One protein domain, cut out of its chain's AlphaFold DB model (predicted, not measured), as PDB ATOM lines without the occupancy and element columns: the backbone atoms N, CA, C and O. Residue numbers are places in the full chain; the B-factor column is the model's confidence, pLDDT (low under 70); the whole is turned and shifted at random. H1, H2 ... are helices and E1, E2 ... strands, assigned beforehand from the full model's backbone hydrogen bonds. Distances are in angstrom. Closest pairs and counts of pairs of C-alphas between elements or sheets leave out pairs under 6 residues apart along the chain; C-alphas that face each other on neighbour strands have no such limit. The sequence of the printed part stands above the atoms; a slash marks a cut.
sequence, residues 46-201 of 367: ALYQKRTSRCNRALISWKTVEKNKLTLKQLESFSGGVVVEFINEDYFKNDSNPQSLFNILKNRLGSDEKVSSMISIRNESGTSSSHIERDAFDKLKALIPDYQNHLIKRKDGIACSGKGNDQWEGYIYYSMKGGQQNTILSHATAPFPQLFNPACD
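AT A GLANCE: This is residues 46 to 201 of the 367 residues of an uncharacterized protein of uncultured archaeon (UniProt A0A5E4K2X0). With little regular structure, there are two layers: a twisted parallel sheet, E1 E2 E3 E4, with H3 and H4 on one face. 156 residues are printed, 56 in named elements of mixed class: E1 H1 H2 E2 H3 E3 H4 H5 E4, in right-handed strand-helix-strand units. It is compact, radius of gyration of the C-alphas 15.2 A, spanning 42 by 40 by 28 A.

HOW THE PARTS SIT: E1, residues 58 to 61, and E2, 82 to 87, are parallel, N 83 and O 58 within hydrogen-bond range at 2.8 A. E3, 115 to 122, and E4, 172 to 176, are parallel, N 173 and O 119 at 2.9 A. H4, 131 to 143, lies over E3, closest C-alphas Ile 121 and Glu 133, 5.5 A.

IN THESE COORDINATES: C-alpha 58 is at (206.111, 145.932, 147.325), C-alpha 176 at (193.234, 127.552, 145.108). H1 holds residues 62 to 67, H2 72 to 75, H3 101 to 106, H5 147 to 150.

THE WHOLE: Links E2 to H3 and H5 to E4 are long; 10 residues have pLDDT under 70.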
ATOM      1  N   ALA A  46     204.377 131.659 148.806       92.69
ATOM      2  CA  ALA A  46     205.336 131.387 147.736       92.69
ATOM      3  C   ALA A  46     205.981 132.667 147.166       92.69
ATOM      4  O   ALA A  46     207.075 132.629 146.604       92.69
ATOM      5  N   LEU A  47     205.322 133.814 147.314       94.56
ATOM      6  CA  LEU A  47     205.787 135.094 146.789       94.56
ATOM      7  C   LEU A  47     206.387 135.997 147.872       94.56
ATOM      8  O   LEU A  47     207.033 136.985 147.533       94.56
ATOM      9  N   TYR A  48     206.226 135.666 149.151       94.44
ATOM     10  CA  TYR A  48     206.669 136.508 150.255       94.44
ATOM     11  C   TYR A  48     208.187 136.452 150.493       94.44
ATOM     12  O   TYR A  48     208.780 135.384 150.669       94.44
ATOM     13  N   GLN A  49     208.818 137.625 150.552       90.00
ATOM     14  CA  GLN A  49     210.223 137.802 150.911       90.00
ATOM     15  C   GLN A  49     210.436 137.764 152.425       90.00
ATOM     16  O   GLN A  49     210.149 138.712 153.152       90.00
ATOM     17  N   LYS A  50     211.017 136.672 152.921       86.50
ATOM     18  CA  LYS A  50     211.279 136.512 154.357       86.50
ATOM     19  C   LYS A  50     212.474 137.354 154.807       86.50
ATOM     20  O   LYS A  50     213.550 137.260 154.227       86.50
ATOM     21  N   ARG A  51     212.306 138.078 155.924       79.75
ATOM     22  CA  ARG A  51     213.377 138.802 156.646       79.75
ATOM     23  C   ARG A  51     214.122 139.818 155.773       79.75
ATOM     24  O   ARG A  51     215.349 139.855 155.780       79.75
ATOM     25  N   THR A  52     213.380 140.628 155.024       90.19
ATOM     26  CA  THR A  52     213.978 141.654 154.166       90.19
ATOM     27  C   THR A  52     213.591 143.072 154.582       90.19
ATOM     28  O   THR A  52     212.665 143.278 155.368       90.19
ATOM     29  N   SER A  53     214.334 144.057 154.068       91.88
ATOM     30  CA  SER A  53     214.116 145.468 154.379       91.88
ATOM     31  C   SER A  53     212.794 145.979 153.810       91.88
ATOM     32  O   SER A  53     212.435 145.674 152.677       91.88
ATOM     33  N   ARG A  54     212.131 146.868 154.555       94.31
ATOM     34  CA  ARG A  54     210.896 147.562 154.147       94.31
ATOM     35  C   ARG A  54     210.988 148.330 152.824       94.31
ATOM     36  O   ARG A  54     209.959 148.581 152.208       94.31
ATOM     37  N   CYS A  55     212.192 148.679 152.368       94.06
ATOM     38  CA  CYS A  55     212.406 149.399 151.107       94.06
ATOM     39  C   CYS A  55     212.470 148.502 149.861       94.06
ATOM     40  O   CYS A  55     212.723 149.001 148.760       94.06
ATOM     41  N   ASN A  56     212.294 147.190 150.027       95.00
ATOM     42  CA  ASN A  56     212.214 146.237 148.926       95.00
ATOM     43  C   ASN A  56     210.895 146.354 148.155       95.00
ATOM     44  O   ASN A  56     209.974 147.068 148.551       95.00
ATOM     45  N   ARG A  57     210.831 145.645 147.030       95.44
ATOM     46  CA  ARG A  57     209.702 145.627 146.110       95.44
ATOM     47  C   ARG A  57     208.408 145.245 146.822       95.44
ATOM     48  O   ARG A  57     208.328 144.205 147.477       95.44
ATOM     49  N   ALA A  58     207.397 146.086 146.663       97.12
ATOM     50  CA  ALA A  58     206.111 145.932 147.325       97.12
ATOM     51  C   ALA A  58     205.073 145.248 146.423       97.12
ATOM     52  O   ALA A  58     205.010 145.531 145.229       97.12
ATOM     53  N   LEU A  59     204.212 144.416 147.008       97.88
ATOM     54  CA  LEU A  59     202.969 143.941 146.397       97.88
ATOM     55  C   LEU A  59     201.785 144.695 147.016       97.88
ATOM     56  O   LEU A  59     201.616 144.692 148.240       97.88
ATOM     57  N   ILE A  60     200.976 145.346 146.180       98.06
ATOM     58  CA  ILE A  60     199.776 146.096 146.579       98.06
ATOM     59  C   ILE A  60     198.575 145.618 145.763       98.06
ATOM     60  O   ILE A  60     198.700 145.433 144.561       98.06
ATOM     61  N   SER A  61     197.400 145.434 146.366       97.50
ATOM     62  CA  SER A  61     196.218 145.019 145.594       97.50
ATOM     63  C   SER A  61     195.604 146.177 144.811       97.50
ATOM     64  O   SER A  61     195.600 147.317 145.286       97.50
ATOM     65  N   TRP A  62     195.004 145.883 143.654       97.56
ATOM     66  CA  TRP A  62     194.238 146.860 142.872       97.56
ATOM     67  C   TRP A  62     193.169 147.559 143.724       97.56
ATOM     68  O   TRP A  62     193.102 148.785 143.749       97.56
ATOM     69  N   LYS A  63     192.415 146.798 144.527       96.06
ATOM     70  CA  LYS A  63     191.421 147.347 145.468       96.06
ATOM     71  C   LYS A  63     192.019 148.385 146.423       96.06
ATOM     72  O   LYS A  63     191.369 149.370 146.754       96.06
ATOM     73  N   THR A  64     193.261 148.182 146.874       97.00
ATOM     74  CA  THR A  64     193.957 149.141 147.750       97.00
ATOM     75  C   THR A  64     194.343 150.405 146.991       97.00
ATOM     76  O   THR A  64     194.147 151.505 147.511       97.00
ATOM     77  N   VAL A  65     194.862 150.261 145.768       98.12
ATOM     78  CA  VAL A  65     195.196 151.384 144.877       98.12
ATOM     79  C   VAL A  65     193.955 152.238 144.610       98.12
ATOM     80  O   VAL A  65     193.991 153.451 144.824       98.12
ATOM     81  N   GLU A  66     192.847 151.600 144.231       97.00
ATOM     82  CA  GLU A  66     191.563 152.242 143.939       97.00
ATOM     83  C   GLU A  66     190.979 152.941 145.174       97.00
ATOM     84  O   GLU A  66     190.684 154.138 145.130       97.00
ATOM     85  N   LYS A  67     190.895 152.238 146.313       97.06
ATOM     86  CA  LYS A  67     190.374 152.782 147.580       97.06
ATOM     87  C   LYS A  67     191.120 154.042 148.026       97.06
ATOM     88  O   LYS A  67     190.500 154.974 148.535       97.06
ATOM     89  N   ASN A  68     192.442 154.064 147.852       97.75
ATOM     90  CA  ASN A  68     193.290 155.193 148.238       97.75
ATOM     91  C   ASN A  68     193.471 156.223 147.112       97.75
ATOM     92  O   ASN A  68     194.183 157.205 147.308       97.75
ATOM     93  N   LYS A  69     192.826 156.022 145.952       97.50
ATOM     94  CA  LYS A  69     192.899 156.909 144.781       97.50
ATOM     95  C   LYS A  69     194.341 157.223 144.368       97.50
ATOM     96  O   LYS A  69     194.654 158.355 143.996       97.50
ATOM     97  N   LEU A  70     195.229 156.233 144.472       98.00
ATOM     98  CA  LEU A  70     196.629 156.416 144.105       98.00
ATOM     99  C   LEU A  70     196.740 156.608 142.593       98.00
ATOM    100  O   LEU A  70     196.094 155.907 141.822       98.00
ATOM    101  N   THR A  71     197.578 157.546 142.168       98.12
ATOM    102  CA  THR A  71     197.903 157.764 140.751       98.12
ATOM    103  C   THR A  71     199.144 156.974 140.343       98.12
ATOM    104  O   THR A  71     199.940 156.566 141.193       98.12
ATOM    105  N   LEU A  72     199.371 156.828 139.036       98.12
ATOM    106  CA  LEU A  72     200.581 156.192 138.506       98.12
ATOM    107  C   LEU A  72     201.865 156.825 139.063       98.12
ATOM    108  O   LEU A  72     202.717 156.128 139.604       98.12
ATOM    109  N   LYS A  73     201.945 158.161 139.035       98.00
ATOM    110  CA  LYS A  73     203.080 158.934 139.565       98.00
ATOM    111  C   LYS A  73     203.327 158.678 141.056       98.00
ATOM    112  O   LYS A  73     204.460 158.709 141.526       98.00
ATOM    113  N   GLN A  74     202.268 158.439 141.826       98.38
ATOM    114  CA  GLN A  74     202.392 158.127 143.250       98.38
ATOM    115  C   GLN A  74     202.876 156.688 143.461       98.38
ATOM    116  O   GLN A  74     203.731 156.463 144.316       98.38
ATOM    117  N   LEU A  75     202.415 155.727 142.657       98.44
ATOM    118  CA  LEU A  75     202.948 154.358 142.653       98.44
ATOM    119  C   LEU A  75     204.435 154.329 142.261       98.44
ATOM    120  O   LEU A  75     205.223 153.595 142.852       98.44
ATOM    121  N   GLU A  76     204.865 155.206 141.356       98.00
ATOM    122  CA  GLU A  76     206.280 155.375 141.002       98.00
ATOM    123  C   GLU A  76     207.143 155.900 142.161       98.00
ATOM    124  O   GLU A  76     208.371 155.878 142.069       98.00
ATOM    125  N   SER A  77     206.561 156.340 143.280       97.62
ATOM    126  CA  SER A  77     207.334 156.765 144.455       97.62
ATOM    127  C   SER A  77     207.829 155.611 145.341       97.62
ATOM    128  O   SER A  77     208.656 155.846 146.226       97.62
ATOM    129  N   PHE A  78     207.395 154.369 145.084       97.56
ATOM    130  CA  PHE A  78     207.911 153.172 145.751       97.56
ATOM    131  C   PHE A  78     209.344 152.889 145.278       97.56
ATOM    132  O   PHE A  78     209.558 152.315 144.211       97.56
ATOM    133  N   SER A  79     210.359 153.302 146.046       95.12
ATOM    134  CA  SER A  79     211.772 153.216 145.640       95.12
ATOM    135  C   SER A  79     212.246 151.804 145.281       95.12
ATOM    136  O   SER A  79     213.124 151.665 144.438       95.12
ATOM    137  N   GLY A  80     211.683 150.771 145.913       93.88
ATOM    138  CA  GLY A  80     212.016 149.366 145.650       93.88
ATOM    139  C   GLY A  80     211.331 148.761 144.423       93.88
ATOM    140  O   GLY A  80     211.621 147.614 144.090       93.88
ATOM    141  N   GLY A  81     210.441 149.508 143.766       96.69
ATOM    142  CA  GLY A  81     209.474 148.986 142.803       96.69
ATOM    143  C   GLY A  81     208.176 148.551 143.485       96.69
ATOM    144  O   GLY A  81     208.151 148.222 144.675       96.69
ATOM    145  N   VAL A  82     207.086 148.561 142.728       98.12
ATOM    146  CA  VAL A  82     205.776 148.097 143.185       98.12
ATOM    147  C   VAL A  82     205.111 147.259 142.101       98.12
ATOM    148  O   VAL A  82     205.233 147.553 140.910       98.12
ATOM    149  N   VAL A  83     204.422 146.205 142.525       98.38
ATOM    150  CA  VAL A  83     203.592 145.358 141.670       98.38
ATOM    151  C   VAL A  83     202.149 145.464 142.144       98.38
ATOM    152  O   VAL A  83     201.859 145.239 143.322       98.38
ATOM    153  N   VAL A  84     201.249 145.829 141.230       98.62
ATOM    154  CA  VAL A  84     199.809 145.870 141.493       98.62
ATOM    155  C   VAL A  84     199.193 144.504 141.219       98.62
ATOM    156  O   VAL A  84     199.233 143.993 140.104       98.62
ATOM    157  N   GLU A  85     198.612 143.912 142.252       98.38
ATOM    158  CA  GLU A  85     197.966 142.608 142.222       98.38
ATOM    159  C   GLU A  85     196.475 142.750 141.891       98.38
ATOM    160  O   GLU A  85     195.698 143.282 142.690       98.38
ATOM    161  N   PHE A  86     196.061 142.244 140.729       98.19
ATOM    162  CA  PHE A  86     194.654 142.023 140.404       98.19
ATOM    163  C   PHE A  86     194.224 140.665 140.957       98.19
ATOM    164  O   PHE A  86     194.661 139.626 140.457       98.19
ATOM    165  N   ILE A  87     193.391 140.667 141.999       96.50
ATOM    166  CA  ILE A  87     193.000 139.441 142.696       96.50
ATOM    167  C   ILE A  87     191.654 138.937 142.161       96.50
ATOM    168  O   ILE A  87     190.668 139.674 142.129       96.50
ATOM    169  N   ASN A  88     191.606 137.660 141.779       95.19
ATOM    170  CA  ASN A  88     190.425 136.958 141.279       95.19
ATOM    171  C   ASN A  88     189.754 137.722 140.121       95.19
ATOM    172  O   ASN A  88     190.328 137.860 139.044       95.19
ATOM    173  N   GLU A  89     188.552 138.247 140.350       94.25
ATOM    174  CA  GLU A  89     187.741 138.949 139.353       94.25
ATOM    175  C   GLU A  89     188.278 140.334 138.959       94.25
ATOM    176  O   GLU A  89     187.823 140.905 137.970       94.25
ATOM    177  N   ASP A  90     189.231 140.899 139.710       95.12
ATOM    178  CA  ASP A  90     189.679 142.279 139.502       95.12
ATOM    179  C   ASP A  90     190.197 142.538 138.081       95.12
ATOM    180  O   ASP A  90     189.866 143.568 137.501       95.12
ATOM    181  N   TYR A  91     190.958 141.605 137.499       94.69
ATOM    182  CA  TYR A  91     191.537 141.771 136.160       94.69
ATOM    183  C   TYR A  91     190.485 141.721 135.040       94.69
ATOM    184  O   TYR A  91     190.623 142.395 134.014       94.69
ATOM    185  N   PHE A  92     189.427 140.931 135.234       94.00
ATOM    186  CA  PHE A  92     188.403 140.658 134.220       94.00
ATOM    187  C   PHE A  92     187.326 141.742 134.140       94.00
ATOM    188  O   PHE A  92     186.446 141.679 133.283       94.00
ATOM    189  N   LYS A  93     187.396 142.755 135.009       91.50
ATOM    190  CA  LYS A  93     186.544 143.940 134.916       91.50
ATOM    191  C   LYS A  93     186.848 144.712 133.629       91.50
ATOM    192  O   LYS A  93     187.997 144.800 133.182       91.50
ATOM    193  N   ASN A  94     185.797 145.296 133.062       85.94
ATOM    194  CA  ASN A  94     185.886 146.193 131.919       85.94
ATOM    195  C   ASN A  94     185.897 147.641 132.407       85.94
ATOM    196  O   ASN A  94     185.040 148.035 133.195       85.94
ATOM    197  N   ASP A  95     186.839 148.427 131.898       86.50
ATOM    198  CA  ASP A  95     186.863 149.876 132.051       86.50
ATOM    199  C   ASP A  95     186.918 150.493 130.655       86.50
ATOM    200  O   ASP A  95     187.859 150.257 129.894       86.50
ATOM    201  N   SER A  96     185.884 151.257 130.306       82.88
ATOM    202  CA  SER A  96     185.735 151.873 128.989       82.88
ATOM    203  C   SER A  96     186.715 153.014 128.731       82.88
ATOM    204  O   SER A  96     186.803 153.459 127.592       82.88
ATOM    205  N   ASN A  97     187.419 153.525 129.749       88.75
ATOM    206  CA  ASN A  97     188.370 154.622 129.596       88.75
ATOM    207  C   ASN A  97     189.804 154.090 129.401       88.75
ATOM    208  O   ASN A  97     190.439 153.710 130.386       88.75
ATOM    209  N   PRO A  98     190.390 154.127 128.188       80.25
ATOM    210  CA  PRO A  98     191.735 153.593 127.947       80.25
ATOM    211  C   PRO A  98     192.839 154.308 128.739       80.25
ATOM    212  O   PRO A  98     193.895 153.732 128.975       80.25
ATOM    213  N   GLN A  99     192.595 155.555 129.154       85.88
ATOM    214  CA  GLN A  99     193.531 156.373 129.933       85.88
ATOM    215  C   GLN A  99     193.388 156.168 131.446       85.88
ATOM    216  O   GLN A  99     194.063 156.835 132.234       85.88
ATOM    217  N   SER A 100     192.492 155.281 131.886       94.69
ATOM    218  CA  SER A 100     192.362 154.983 133.304       94.69
ATOM    219  C   SER A 100     193.607 154.270 133.829       94.69
ATOM    220  O   SER A 100     194.258 153.489 133.129       94.69
ATOM    221  N   LEU A 101     193.925 154.500 135.106       96.88
ATOM    222  CA  LEU A 101     195.019 153.791 135.770       96.88
ATOM    223  C   LEU A 101     194.830 152.269 135.697       96.88
ATOM    224  O   LEU A 101     195.811 151.547 135.564       96.88
ATOM    225  N   PHE A 102     193.586 151.791 135.745       97.06
ATOM    226  CA  PHE A 102     193.265 150.375 135.609       97.06
ATOM    227  C   PHE A 102     193.777 149.806 134.279       97.06
ATOM    228  O   PHE A 102     194.532 148.836 134.280       97.06
ATOM    229  N   ASN A 103     193.443 150.449 133.157       96.12
ATOM    230  CA  ASN A 103     193.866 150.000 131.830       96.12
ATOM    231  C   ASN A 103     195.376 150.167 131.608       96.12
ATOM    232  O   ASN A 103     196.012 149.277 131.043       96.12
ATOM    233  N   ILE A 104     195.980 151.240 132.133       97.06
ATOM    234  CA  ILE A 104     197.443 151.399 132.141       97.06
ATOM    235  C   ILE A 104     198.104 150.222 132.869       97.06
ATOM    236  O   ILE A 104     199.045 149.628 132.351       97.06
ATOM    237  N   LEU A 105     197.606 149.854 134.051       97.88
ATOM    238  CA  LEU A 105     198.149 148.742 134.827       97.88
ATOM    239  C   LEU A 105     197.912 147.390 134.148       97.88
ATOM    240  O   LEU A 105     198.806 146.552 134.199       97.88
ATOM    241  N   LYS A 106     196.780 147.167 133.469       96.38
ATOM    242  CA  LYS A 106     196.561 145.947 132.666       96.38
ATOM    243  C   LYS A 106     197.586 145.803 131.539       96.38
ATOM    244  O   LYS A 106     198.041 144.698 131.277       96.38
ATOM    245  N   ASN A 107     198.022 146.911 130.942       95.56
ATOM    246  CA  ASN A 107     199.064 146.912 129.910       95.56
ATOM    247  C   ASN A 107     200.492 146.747 130.470       95.56
ATOM    248  O   ASN A 107     201.433 146.606 129.696       95.56
ATOM    249  N   ARG A 108     200.670 146.761 131.800       97.25
ATOM    250  CA  ARG A 108     201.969 146.620 132.491       97.25
ATOM    251  C   ARG A 108     202.176 145.259 133.161       97.25
ATOM    252  O   ARG A 108     203.066 145.134 134.010       97.25
ATOM    253  N   LEU A 109     201.377 144.255 132.795       97.38
ATOM    254  CA  LEU A 109     201.502 142.892 133.316       97.38
ATOM    255  C   LEU A 109     202.924 142.359 133.118       97.38
ATOM    256  O   LEU A 109     203.415 142.307 131.994       97.38
ATOM    257  N   GLY A 110     203.588 141.991 134.216       96.56
ATOM    258  CA  GLY A 110     204.934 141.406 134.184       96.56
ATOM    259  C   GLY A 110     206.021 142.329 133.635       96.56
ATOM    260  O   GLY A 110     207.093 141.861 133.274       96.56
ATOM    261  N   SER A 111     205.751 143.634 133.536       97.00
ATOM    262  CA  SER A 111     206.724 144.603 133.032       97.00
ATOM    263  C   SER A 111     207.893 144.804 134.003       97.00
ATOM    264  O   SER A 111     207.722 144.740 135.225       97.00
ATOM    265  N   ASP A 112     209.062 145.135 133.450       96.00
ATOM    266  CA  ASP A 112     210.269 145.502 134.207       96.00
ATOM    267  C   ASP A 112     210.220 146.958 134.726       96.00
ATOM    268  O   ASP A 112     211.114 147.413 135.445       96.00
ATOM    269  N   GLU A 113     209.168 147.711 134.382       96.75
ATOM    270  CA  GLU A 113     208.971 149.088 134.828       96.75
ATOM    271  C   GLU A 113     208.803 149.180 136.346       96.75
ATOM    272  O   GLU A 113     208.364 148.244 137.007       96.75
ATOM    273  N   LYS A 114     209.074 150.356 136.926       96.50
ATOM    274  CA  LYS A 114     208.990 150.580 138.381       96.50
ATOM    275  C   LYS A 114     207.618 150.245 138.983       96.50
ATOM    276  O   LYS A 114     207.546 149.826 140.138       96.50
ATOM    277  N   VAL A 115     206.555 150.438 138.202       98.31
ATOM    278  CA  VAL A 115     205.188 150.021 138.528       98.31
ATOM    279  C   VAL A 115     204.800 148.939 137.533       98.31
ATOM    280  O   VAL A 115     204.573 149.246 136.368       98.31
ATOM    281  N   SER A 116     204.719 147.703 138.009       98.25
ATOM    282  CA  SER A 116     204.295 146.533 137.237       98.25
ATOM    283  C   SER A 116     202.956 146.017 137.763       98.25
ATOM    284  O   SER A 116     202.423 146.540 138.749       98.25
ATOM    285  N   SER A 117     202.386 145.001 137.130       98.44
ATOM    286  CA  SER A 117     201.158 144.363 137.596       98.44
ATOM    287  C   SER A 117     201.188 142.847 137.420       98.44
ATOM    288  O   SER A 117     201.999 142.295 136.674       98.44
ATOM    289  N   MET A 118     200.311 142.163 138.151       98.44
ATOM    290  CA  MET A 118     200.135 140.717 138.078       98.44
ATOM    291  C   MET A 118     198.675 140.318 138.274       98.44
ATOM    292  O   MET A 118     197.897 141.044 138.895       98.44
ATOM    293  N   ILE A 119     198.332 139.125 137.801       98.44
ATOM    294  CA  ILE A 119     197.056 138.459 138.046       98.44
ATOM    295  C   ILE A 119     197.272 137.395 139.122       98.44
ATOM    296  O   ILE A 119     198.211 136.598 139.055       98.44
ATOM    297  N   SER A 120     196.392 137.381 140.117       97.50
ATOM    298  CA  SER A 120     196.461 136.478 141.260       97.50
ATOM    299  C   SER A 120     195.118 135.806 141.489       97.50
ATOM    300  O   SER A 120     194.139 136.472 141.803       97.50
ATOM    301  N   ILE A 121     195.058 134.484 141.362       96.25
ATOM    302  CA  ILE A 121     193.855 133.708 141.676       96.25
ATOM    303  C   ILE A 121     194.045 133.032 143.031       96.25
ATOM    304  O   ILE A 121     194.756 132.031 143.143       96.25
ATOM    305  N   ARG A 122     193.476 133.610 144.089       92.69
ATOM    306  CA  ARG A 122     193.731 133.179 145.468       92.69
ATOM    307  C   ARG A 122     192.627 133.583 146.433       92.69
ATOM    308  O   ARG A 122     191.930 134.574 146.236       92.69
ATOM    309  N   ASN A 123     192.566 132.861 147.543       86.06
ATOM    310  CA  ASN A 123     191.654 133.179 148.631       86.06
ATOM    311  C   ASN A 123     192.115 134.427 149.404       86.06
ATOM    312  O   ASN A 123     193.274 134.515 149.822       86.06
ATOM    313  N   GLU A 124     191.207 135.387 149.592       77.12
ATOM    314  CA  GLU A 124     191.419 136.605 150.392       77.12
ATOM    315  C   GLU A 124     190.856 136.479 151.820       77.12
ATOM    316  O   GLU A 124     191.332 137.158 152.727       77.12
ATOM    317  N   SER A 125     189.856 135.617 152.030       64.00
ATOM    318  CA  SER A 125     188.964 135.622 153.203       64.00
ATOM    319  C   SER A 125     188.928 134.307 153.992       64.00
ATOM    320  O   SER A 125     188.155 134.182 154.937       64.00
ATOM    321  N   GLY A 126     189.747 133.313 153.632       59.75
ATOM    322  CA  GLY A 126     189.816 132.021 154.327       59.75
ATOM    323  C   GLY A 126     188.549 131.165 154.194       59.75
ATOM    324  O   GLY A 126     188.380 130.194 154.926       59.75
ATOM    325  N   THR A 127     187.652 131.510 153.267       60.84
ATOM    326  CA  THR A 127     186.406 130.779 153.010       60.84
ATOM    327  C   THR A 127     186.696 129.431 152.355       60.84
ATOM    328  O   THR A 127     187.472 129.353 151.407       60.84
ATOM    329  N   SER A 128     186.062 128.361 152.831       59.94
ATOM    330  CA  SER A 128     186.377 126.974 152.452       59.94
ATOM    331  C   SER A 128     185.916 126.551 151.050       59.94
ATOM    332  O   SER A 128     186.343 125.505 150.568       59.94
ATOM    333  N   SER A 129     185.058 127.329 150.384       67.94
ATOM    334  CA  SER A 129     184.377 126.889 149.160       67.94
ATOM    335  C   SER A 129     185.186 127.075 147.866       67.94
ATOM    336  O   SER A 129     184.958 126.357 146.897       67.94
ATOM    337  N   SER A 130     186.190 127.960 147.839       79.12
ATOM    338  CA  SER A 130     187.062 128.239 146.675       79.12
ATOM    339  C   SER A 130     186.345 128.589 145.349       79.12
ATOM    340  O   SER A 130     186.956 128.501 144.284       79.12
ATOM    341  N   HIS A 131     185.044 128.914 145.375       85.62
ATOM    342  CA  HIS A 131     184.240 129.103 144.158       85.62
ATOM    343  C   HIS A 131     184.672 130.331 143.353       85.62
ATOM    344  O   HIS A 131     184.878 130.221 142.152       85.62
ATOM    345  N   ILE A 132     184.873 131.472 144.022       88.62
ATOM    346  CA  ILE A 132     185.267 132.735 143.373       88.62
ATOM    347  C   ILE A 132     186.596 132.557 142.632       88.62
ATOM    348  O   ILE A 132     186.779 133.042 141.520       88.62
ATOM    349  N   GLU A 133     187.530 131.842 143.250       91.81
ATOM    350  CA  GLU A 133     188.844 131.579 142.693       91.81
ATOM    351  C   GLU A 133     188.757 130.638 141.487       91.81
ATOM    352  O   GLU A 133     189.440 130.865 140.494       91.81
ATOM    353  N   ARG A 134     187.902 129.609 141.533       91.12
ATOM    354  CA  ARG A 134     187.708 128.680 140.407       91.12
ATOM    355  C   ARG A 134     187.058 129.359 139.208       91.12
ATOM    356  O   ARG A 134     187.567 129.205 138.102       91.12
ATOM    357  N   ASP A 135     186.024 130.163 139.430       92.56
ATOM    358  CA  ASP A 135     185.357 130.916 138.364       92.56
ATOM    359  C   ASP A 135     186.331 131.903 137.698       92.56
ATOM    360  O   ASP A 135     186.429 131.980 136.469       92.56
ATOM    361  N   ALA A 136     187.125 132.614 138.505       94.88
ATOM    362  CA  ALA A 136     188.164 133.507 138.006       94.88
ATOM    363  C   ALA A 136     189.287 132.741 137.275       94.88
ATOM    364  O   ALA A 136     189.832 133.231 136.285       94.88
ATOM    365  N   PHE A 137     189.618 131.522 137.713       95.38
ATOM    366  CA  PHE A 137     190.584 130.661 137.029       95.38
ATOM    367  C   PHE A 137     190.071 130.161 135.675       95.38
ATOM    368  O   PHE A 137     190.836 130.093 134.714       95.38
ATOM    369  N   ASP A 138     188.784 129.839 135.561       95.31
ATOM    370  CA  ASP A 138     188.174 129.454 134.287       95.31
ATOM    371  C   ASP A 138     188.186 130.618 133.287       95.31
ATOM    372  O   ASP A 138     188.572 130.429 132.131       95.31
ATOM    373  N   LYS A 139     187.898 131.842 133.749       96.94
ATOM    374  CA  LYS A 139     188.071 133.066 132.946       96.94
ATOM    375  C   LYS A 139     189.523 133.284 132.526       96.94
ATOM    376  O   LYS A 139     189.769 133.637 131.373       96.94
ATOM    377  N   LEU A 140     190.481 133.042 133.425       97.19
ATOM    378  CA  LEU A 140     191.908 133.139 133.113       97.19
ATOM    379  C   LEU A 140     192.293 132.182 131.985       97.19
ATOM    380  O   LEU A 140     192.906 132.619 131.019       97.19
ATOM    381  N   LYS A 141     191.903 130.905 132.081       96.81
ATOM    382  CA  LYS A 141     192.192 129.888 131.056       96.81
ATOM    383  C   LYS A 141     191.561 130.227 129.708       96.81
ATOM    384  O   LYS A 141     192.173 129.978 128.677       96.81
ATOM    385  N   ALA A 142     190.348 130.777 129.713       96.88
ATOM    386  CA  ALA A 142     189.671 131.182 128.485       96.88
ATOM    387  C   ALA A 142     190.367 132.376 127.809       96.88
ATOM    388  O   ALA A 142     190.476 132.410 126.586       96.88
ATOM    389  N   LEU A 143     190.840 133.347 128.599       96.00
ATOM    390  CA  LEU A 143     191.469 134.567 128.092       96.00
ATOM    391  C   LEU A 143     192.955 134.387 127.749       96.00
ATOM    392  O   LEU A 143     193.444 135.007 126.808       96.00
ATOM    393  N   ILE A 144     193.669 133.560 128.515       96.00
ATOM    394  CA  ILE A 144     195.104 133.282 128.383       96.00
ATOM    395  C   ILE A 144     195.294 131.754 128.390       96.00
ATOM    396  O   ILE A 144     195.624 131.171 129.427       96.00
ATOM    397  N   PRO A 145     195.058 131.063 127.258       95.38
ATOM    398  CA  PRO A 145     195.148 129.601 127.197       95.38
ATOM    399  C   PRO A 145     196.533 129.048 127.560       95.38
ATOM    400  O   PRO A 145     196.641 127.943 128.086       95.38
ATOM    401  N   ASP A 146     197.590 129.831 127.336       95.81
ATOM    402  CA  ASP A 146     198.985 129.516 127.640       95.81
ATOM    403  C   ASP A 146     199.453 130.075 129.000       95.81
ATOM    404  O   ASP A 146     200.653 130.227 129.223       95.81
ATOM    405  N   TYR A 147     198.534 130.350 129.937       95.88
ATOM    406  CA  TYR A 147     198.820 130.957 131.250       95.88
ATOM    407  C   TYR A 147     199.980 130.302 132.028       95.88
ATOM    408  O   TYR A 147     200.652 130.969 132.814       95.88
ATOM    409  N   GLN A 148     200.236 129.008 131.817       95.38
ATOM    410  CA  GLN A 148     201.334 128.268 132.450       95.38
ATOM    411  C   GLN A 148     202.727 128.774 132.034       95.38
ATOM    412  O   GLN A 148     203.666 128.684 132.821       95.38
ATOM    413  N   ASN A 149     202.863 129.358 130.841       95.75
ATOM    414  CA  ASN A 149     204.111 129.970 130.372       95.75
ATOM    415  C   ASN A 149     204.369 131.338 131.018       95.75
ATOM    416  O   ASN A 149     205.490 131.841 130.984       95.75
ATOM    417  N   HIS A 150     203.341 131.921 131.637       96.88
ATOM    418  CA  HIS A 150     203.368 133.254 132.241       96.88
ATOM    419  C   HIS A 150     203.413 133.199 133.771       96.88
ATOM    420  O   HIS A 150     203.120 134.191 134.443       96.88
ATOM    421  N   LEU A 151     203.754 132.044 134.351       96.94
ATOM    422  CA  LEU A 151     203.903 131.902 135.796       96.94
ATOM    423  C   LEU A 151     205.036 132.778 136.328       96.94
ATOM    424  O   LEU A 151     206.121 132.833 135.754       96.94
ATOM    425  N   ILE A 152     204.773 133.431 137.459       96.12
ATOM    426  CA  ILE A 152     205.757 134.270 138.145       96.12
ATOM    427  C   ILE A 152     206.970 133.444 138.575       96.12
ATOM    428  O   ILE A 152     206.836 132.540 139.391       96.12
ATOM    429  N   LYS A 153     208.169 133.813 138.131       92.88
ATOM    430  CA  LYS A 153     209.428 133.192 138.565       92.88
ATOM    431  C   LYS A 153     210.569 134.201 138.608       92.88
ATOM    432  O   LYS A 153     210.480 135.297 138.064       92.88
ATOM    433  N   ARG A 154     211.654 133.850 139.299       90.44
ATOM    434  CA  ARG A 154     212.906 134.616 139.216       90.44
ATOM    435  C   ARG A 154     213.528 134.395 137.840       90.44
ATOM    436  O   ARG A 154     213.498 133.270 137.356       90.44
ATOM    437  N   LYS A 155     214.099 135.448 137.256       90.19
ATOM    438  CA  LYS A 155     214.925 135.311 136.050       90.19
ATOM    439  C   LYS A 155     216.230 134.595 136.404       90.19
ATOM    440  O   LYS A 155     216.790 134.810 137.485       90.19
ATOM    441  N   ASP A 156     216.714 133.769 135.485       84.50
ATOM    442  CA  ASP A 156     217.959 133.025 135.655       84.50
ATOM    443  C   ASP A 156     219.181 133.956 135.674       84.50
ATOM    444  O   ASP A 156     219.212 134.997 135.019       84.50
ATOM    445  N   GLY A 157     220.206 133.588 136.447       78.62
ATOM    446  CA  GLY A 157     221.480 134.322 136.505       78.62
ATOM    447  C   GLY A 157     221.443 135.659 137.257       78.62
ATOM    448  O   GLY A 157     222.477 136.313 137.380       78.62
ATOM    449  N   ILE A 158     220.292 136.057 137.801       76.94
ATOM    450  CA  ILE A 158     220.152 137.283 138.587       76.94
ATOM    451  C   ILE A 158     220.453 137.009 140.066       76.94
ATOM    452  O   ILE A 158     219.820 136.168 140.709       76.94
ATOM    453  N   ALA A 159     221.411 137.752 140.632       69.38
ATOM    454  CA  ALA A 159     221.692 137.716 142.066       69.38
ATOM    455  C   ALA A 159     220.431 138.098 142.853       69.38
ATOM    456  O   ALA A 159     219.729 139.030 142.473       69.38
ATOM    457  N   CYS A 160     220.140 137.402 143.957       67.50
ATOM    458  CA  CYS A 160     218.951 137.651 144.773       67.50
ATOM    459  C   CYS A 160     218.859 139.114 145.249       67.50
ATOM    460  O   CYS A 160     219.331 139.462 146.329       67.50
ATOM    461  N   SER A 161     218.192 139.957 144.458       77.31
ATOM    462  CA  SER A 161     217.840 141.329 144.801       77.31
ATOM    463  C   SER A 161     216.396 141.384 145.284       77.31
ATOM    464  O   SER A 161     215.493 140.734 144.745       77.31
ATOM    465  N   GLY A 162     216.181 142.172 146.333       83.06
ATOM    466  CA  GLY A 162     214.852 142.493 146.837       83.06
ATOM    467  C   GLY A 162     214.187 143.675 146.131       83.06
ATOM    468  O   GLY A 162     213.049 143.996 146.451       83.06
ATOM    469  N   LYS A 163     214.881 144.351 145.209       90.81
ATOM    470  CA  LYS A 163     214.452 145.612 144.580       90.81
ATOM    471  C   LYS A 163     214.427 145.495 143.059       90.81
ATOM    472  O   LYS A 163     215.211 144.729 142.509       90.81
ATOM    473  N   GLY A 164     213.603 146.328 142.420       91.06
ATOM    474  CA  GLY A 164     213.487 146.438 140.961       91.06
ATOM    475  C   GLY A 164     212.584 145.358 140.377       91.06
ATOM    476  O   GLY A 164     212.552 144.246 140.891       91.06
ATOM    477  N   ASN A 165     211.804 145.668 139.343       91.75
ATOM    478  CA  ASN A 165     210.916 144.687 138.701       91.75
ATOM    479  C   ASN A 165     211.624 143.880 137.603       91.75
ATOM    480  O   ASN A 165     211.145 142.822 137.234       91.75
ATOM    481  N   ASP A 166     212.826 144.284 137.210       91.19
ATOM    482  CA  ASP A 166     213.699 143.611 136.248       91.19
ATOM    483  C   ASP A 166     214.255 142.255 136.727       91.19
ATOM    484  O   ASP A 166     214.849 141.524 135.940       91.19
ATOM    485  N   GLN A 167     214.037 141.891 137.995       90.12
ATOM    486  CA  GLN A 167     214.601 140.697 138.643       90.12
ATOM    487  C   GLN A 167     213.731 139.421 138.523       90.12
ATOM    488  O   GLN A 167     214.086 138.371 139.066       90.12
ATOM    489  N   TRP A 168     212.549 139.511 137.914       92.38
ATOM    490  CA  TRP A 168     211.570 138.419 137.816       92.38
ATOM    491  C   TRP A 168     210.836 138.475 136.477       92.38
ATOM    492  O   TRP A 168     210.922 139.471 135.771       92.38
ATOM    493  N   GLU A 169     210.154 137.396 136.119       94.44
ATOM    494  CA  GLU A 169     209.383 137.275 134.881       94.44
ATOM    495  C   GLU A 169     208.072 136.515 135.113       94.44
ATOM    496  O   GLU A 169     207.868 135.914 136.173       94.44
ATOM    497  N   GLY A 170     207.188 136.545 134.115       96.50
ATOM    498  CA  GLY A 170     205.803 136.098 134.242       96.50
ATOM    499  C   GLY A 170     204.914 137.176 134.863       96.50
ATOM    500  O   GLY A 170     205.349 138.292 135.113       96.50
ATOM    501  N   TYR A 171     203.640 136.866 135.080       97.62
ATOM    502  CA  TYR A 171     202.661 137.769 135.700       97.62
ATOM    503  C   TYR A 171     201.442 137.037 136.273       97.62
ATOM    504  O   TYR A 171     200.481 137.682 136.689       97.62
ATOM    505  N   ILE A 172     201.461 135.701 136.310       98.19
ATOM    506  CA  ILE A 172     200.348 134.876 136.785       98.19
ATOM    507  C   ILE A 172     200.748 134.103 138.041       98.19
ATOM    508  O   ILE A 172     201.730 133.359 138.067       98.19
ATOM    509  N   TYR A 173     199.931 134.241 139.081       97.62
ATOM    510  CA  TYR A 173     199.963 133.411 140.276       97.62
ATOM    511  C   TYR A 173     198.581 132.813 140.531       97.62
ATOM    512  O   TYR A 173     197.562 133.487 140.398       97.62
ATOM    513  N   TYR A 174     198.535 131.553 140.956       95.19
ATOM    514  CA  TYR A 174     197.310 130.957 141.487       95.19
ATOM    515  C   TYR A 174     197.582 130.019 142.664       95.19
ATOM    516  O   TYR A 174     198.584 129.295 142.696       95.19
ATOM    517  N   SER A 175     196.676 130.051 143.638       92.75
ATOM    518  CA  SER A 175     196.656 129.219 144.837       92.75
ATOM    519  C   SER A 175     195.211 129.022 145.292       92.75
ATOM    520  O   SER A 175     194.653 129.808 146.059       92.75
ATOM    521  N   MET A 176     194.597 127.958 144.784       89.69
ATOM    522  CA  MET A 176     193.234 127.552 145.108       89.69
ATOM    523  C   MET A 176     193.303 126.390 146.088       89.69
ATOM    524  O   MET A 176     193.593 125.259 145.700       89.69
ATOM    525  N   LYS A 177     193.071 126.667 147.371       81.38
ATOM    526  CA  LYS A 177     193.035 125.641 148.418       81.38
ATOM    527  C   LYS A 177     191.608 125.102 148.555       81.38
ATOM    528  O   LYS A 177     190.668 125.883 148.661       81.38
ATOM    529  N   GLY A 178     191.461 123.780 148.554       71.88
ATOM    530  CA  GLY A 178     190.215 123.063 148.859       71.88
ATOM    531  C   GLY A 178     190.507 121.882 149.788       71.88
ATOM    532  O   GLY A 178     191.570 121.837 150.407       71.88
ATOM    533  N   GLY A 179     189.619 120.880 149.851       65.94
ATOM    534  CA  GLY A 179     190.012 119.564 150.383       65.94
ATOM    535  C   GLY A 179     191.288 119.054 149.688       65.94
ATOM    536  O   GLY A 179     191.582 119.486 148.572       65.94
ATOM    537  N   GLN A 180     192.061 118.161 150.323       57.53
ATOM    538  CA  GLN A 180     193.397 117.748 149.840       57.53
ATOM    539  C   GLN A 180     193.444 117.385 148.341       57.53
ATOM    540  O   GLN A 180     194.416 117.717 147.672       57.53
ATOM    541  N   GLN A 181     192.380 116.787 147.794       61.94
ATOM    542  CA  GLN A 181     192.294 116.374 146.386       61.94
ATOM    543  C   GLN A 181     191.984 117.508 145.389       61.94
ATOM    544  O   GLN A 181     192.186 117.338 144.194       61.94
ATOM    545  N   ASN A 182     191.526 118.672 145.858       73.75
ATOM    546  CA  ASN A 182     191.045 119.772 145.012       73.75
ATOM    547  C   ASN A 182     191.952 121.008 145.051       73.75
ATOM    548  O   ASN A 182     191.556 122.078 144.578       73.75
ATOM    549  N   THR A 183     193.139 120.892 145.648       85.50
ATOM    550  CA  THR A 183     194.084 122.006 145.763       85.50
ATOM    551  C   THR A 183     194.881 122.170 144.471       85.50
ATOM    552  O   THR A 183     195.510 121.226 144.002       85.50
ATOM    553  N   ILE A 184     194.871 123.377 143.907       89.25
ATOM    554  CA  ILE A 184     195.571 123.718 142.663       89.25
ATOM    555  C   ILE A 184     196.529 124.872 142.961       89.25
ATOM    556  O   ILE A 184     196.102 125.971 143.322       89.25
ATOM    557  N   LEU A 185     197.830 124.620 142.817       91.75
ATOM    558  CA  LEU A 185     198.893 125.576 143.130       91.75
ATOM    559  C   LEU A 185     199.776 125.797 141.906       91.75
ATOM    560  O   LEU A 185     200.202 124.842 141.265       91.75
ATOM    561  N   SER A 186     200.094 127.057 141.625       93.62
ATOM    562  CA  SER A 186     201.114 127.427 140.632       93.62
ATOM    563  C   SER A 186     202.526 127.065 141.104       93.62
ATOM    564  O   SER A 186     203.389 126.748 140.299       93.62
ATOM    565  N   HIS A 187     202.742 127.078 142.422       92.94
ATOM    566  CA  HIS A 187     204.026 126.838 143.073       92.94
ATOM    567  C   HIS A 187     203.842 125.806 144.188       92.94
ATOM    568  O   HIS A 187     203.707 126.162 145.359       92.94
ATOM    569  N   ALA A 188     203.746 124.528 143.814       86.25
ATOM    570  CA  ALA A 188     203.474 123.440 144.757       86.25
ATOM    571  C   ALA A 188     204.704 123.040 145.590       86.25
ATOM    572  O   ALA A 188     204.561 122.622 146.738       86.25
ATOM    573  N   THR A 189     205.907 123.184 145.030       84.44
ATOM    574  CA  THR A 189     207.168 122.774 145.661       84.44
ATOM    575  C   THR A 189     208.205 123.888 145.616       84.44
ATOM    576  O   THR A 189     208.160 124.777 144.768       84.44
ATOM    577  N   ALA A 190     209.150 123.837 146.555       80.81
ATOM    578  CA  ALA A 190     210.317 124.708 146.556       80.81
ATOM    579  C   ALA A 190     211.228 124.421 145.335       80.81
ATOM    580  O   ALA A 190     211.213 123.293 144.834       80.81
ATOM    581  N   PRO A 191     212.054 125.389 144.892       83.50
ATOM    582  CA  PRO A 191     212.227 126.731 145.452       83.50
ATOM    583  C   PRO A 191     211.079 127.686 145.095       83.50
ATOM    584  O   PRO A 191     210.611 127.741 143.964       83.50
ATOM    585  N   PHE A 192     210.637 128.471 146.080       88.62
ATOM    586  CA  PHE A 192     209.615 129.497 145.875       88.62
ATOM    587  C   PHE A 192     210.232 130.806 145.355       88.62
ATOM    588  O   PHE A 192     211.325 131.162 145.807       88.62
ATOM    589  N   PRO A 193     209.534 131.575 144.495       89.50
ATOM    590  CA  PRO A 193     210.067 132.828 143.964       89.50
ATOM    591  C   PRO A 193     210.438 133.861 145.038       89.50
ATOM    592  O   PRO A 193     211.468 134.516 144.903       89.50
ATOM    593  N   GLN A 194     209.642 134.012 146.107       91.69
ATOM    594  CA  GLN A 194     209.894 134.958 147.212       91.69
ATOM    595  C   GLN A 194     210.301 136.355 146.709       91.69
ATOM    596  O   GLN A 194     211.456 136.770 146.829       91.69
ATOM    597  N   LEU A 195     209.376 137.078 146.084       93.06
ATOM    598  CA  LEU A 195     209.660 138.291 145.314       93.06
ATOM    599  C   LEU A 195     209.213 139.592 145.974       93.06
ATOM    600  O   LEU A 195     209.754 140.636 145.602       93.06
ATOM    601  N   PHE A 196     208.256 139.550 146.900       95.38
ATOM    602  CA  PHE A 196     207.564 140.751 147.350       95.38
ATOM    603  C   PHE A 196     207.494 140.888 148.867       95.38
ATOM    604  O   PHE A 196     207.274 139.915 149.594       95.38
ATOM    605  N   ASN A 197     207.592 142.135 149.315       95.62
ATOM    606  CA  ASN A 197     207.147 142.581 150.625       95.62
ATOM    607  C   ASN A 197     205.707 143.103 150.547       95.62
ATOM    608  O   ASN A 197     205.271 143.561 149.488       95.62
ATOM    609  N   PRO A 198     204.948 143.080 151.650       95.81
ATOM    610  CA  PRO A 198     203.634 143.706 151.678       95.81
ATOM    611  C   PRO A 198     203.776 145.222 151.560       95.81
ATOM    612  O   PRO A 198     204.565 145.847 152.271       95.81
ATOM    613  N   ALA A 199     202.955 145.842 150.716       97.06
ATOM    614  CA  ALA A 199     202.978 147.293 150.571       97.06
ATOM    615  C   ALA A 199     202.636 148.043 151.865       97.06
ATOM    616  O   ALA A 199     202.921 149.232 151.960       97.06
ATOM    617  N   CYS A 200     201.989 147.407 152.846       95.62
ATOM    618  CA  CYS A 200     201.583 148.084 154.078       95.62
ATOM    619  C   CYS A 200     202.752 148.415 155.016       95.62
ATOM    620  O   CYS A 200     202.671 149.388 155.764       95.62
ATOM    621  N   ASP A 201     203.845 147.655 154.912       94.56
ATOM    622  CA  ASP A 201     205.109 147.903 155.612       94.56
ATOM    623  C   ASP A 201     206.121 148.666 154.751       94.56
ATOM    624  O   ASP A 201     207.228 148.937 155.216       94.56
TER     625      ASP A 201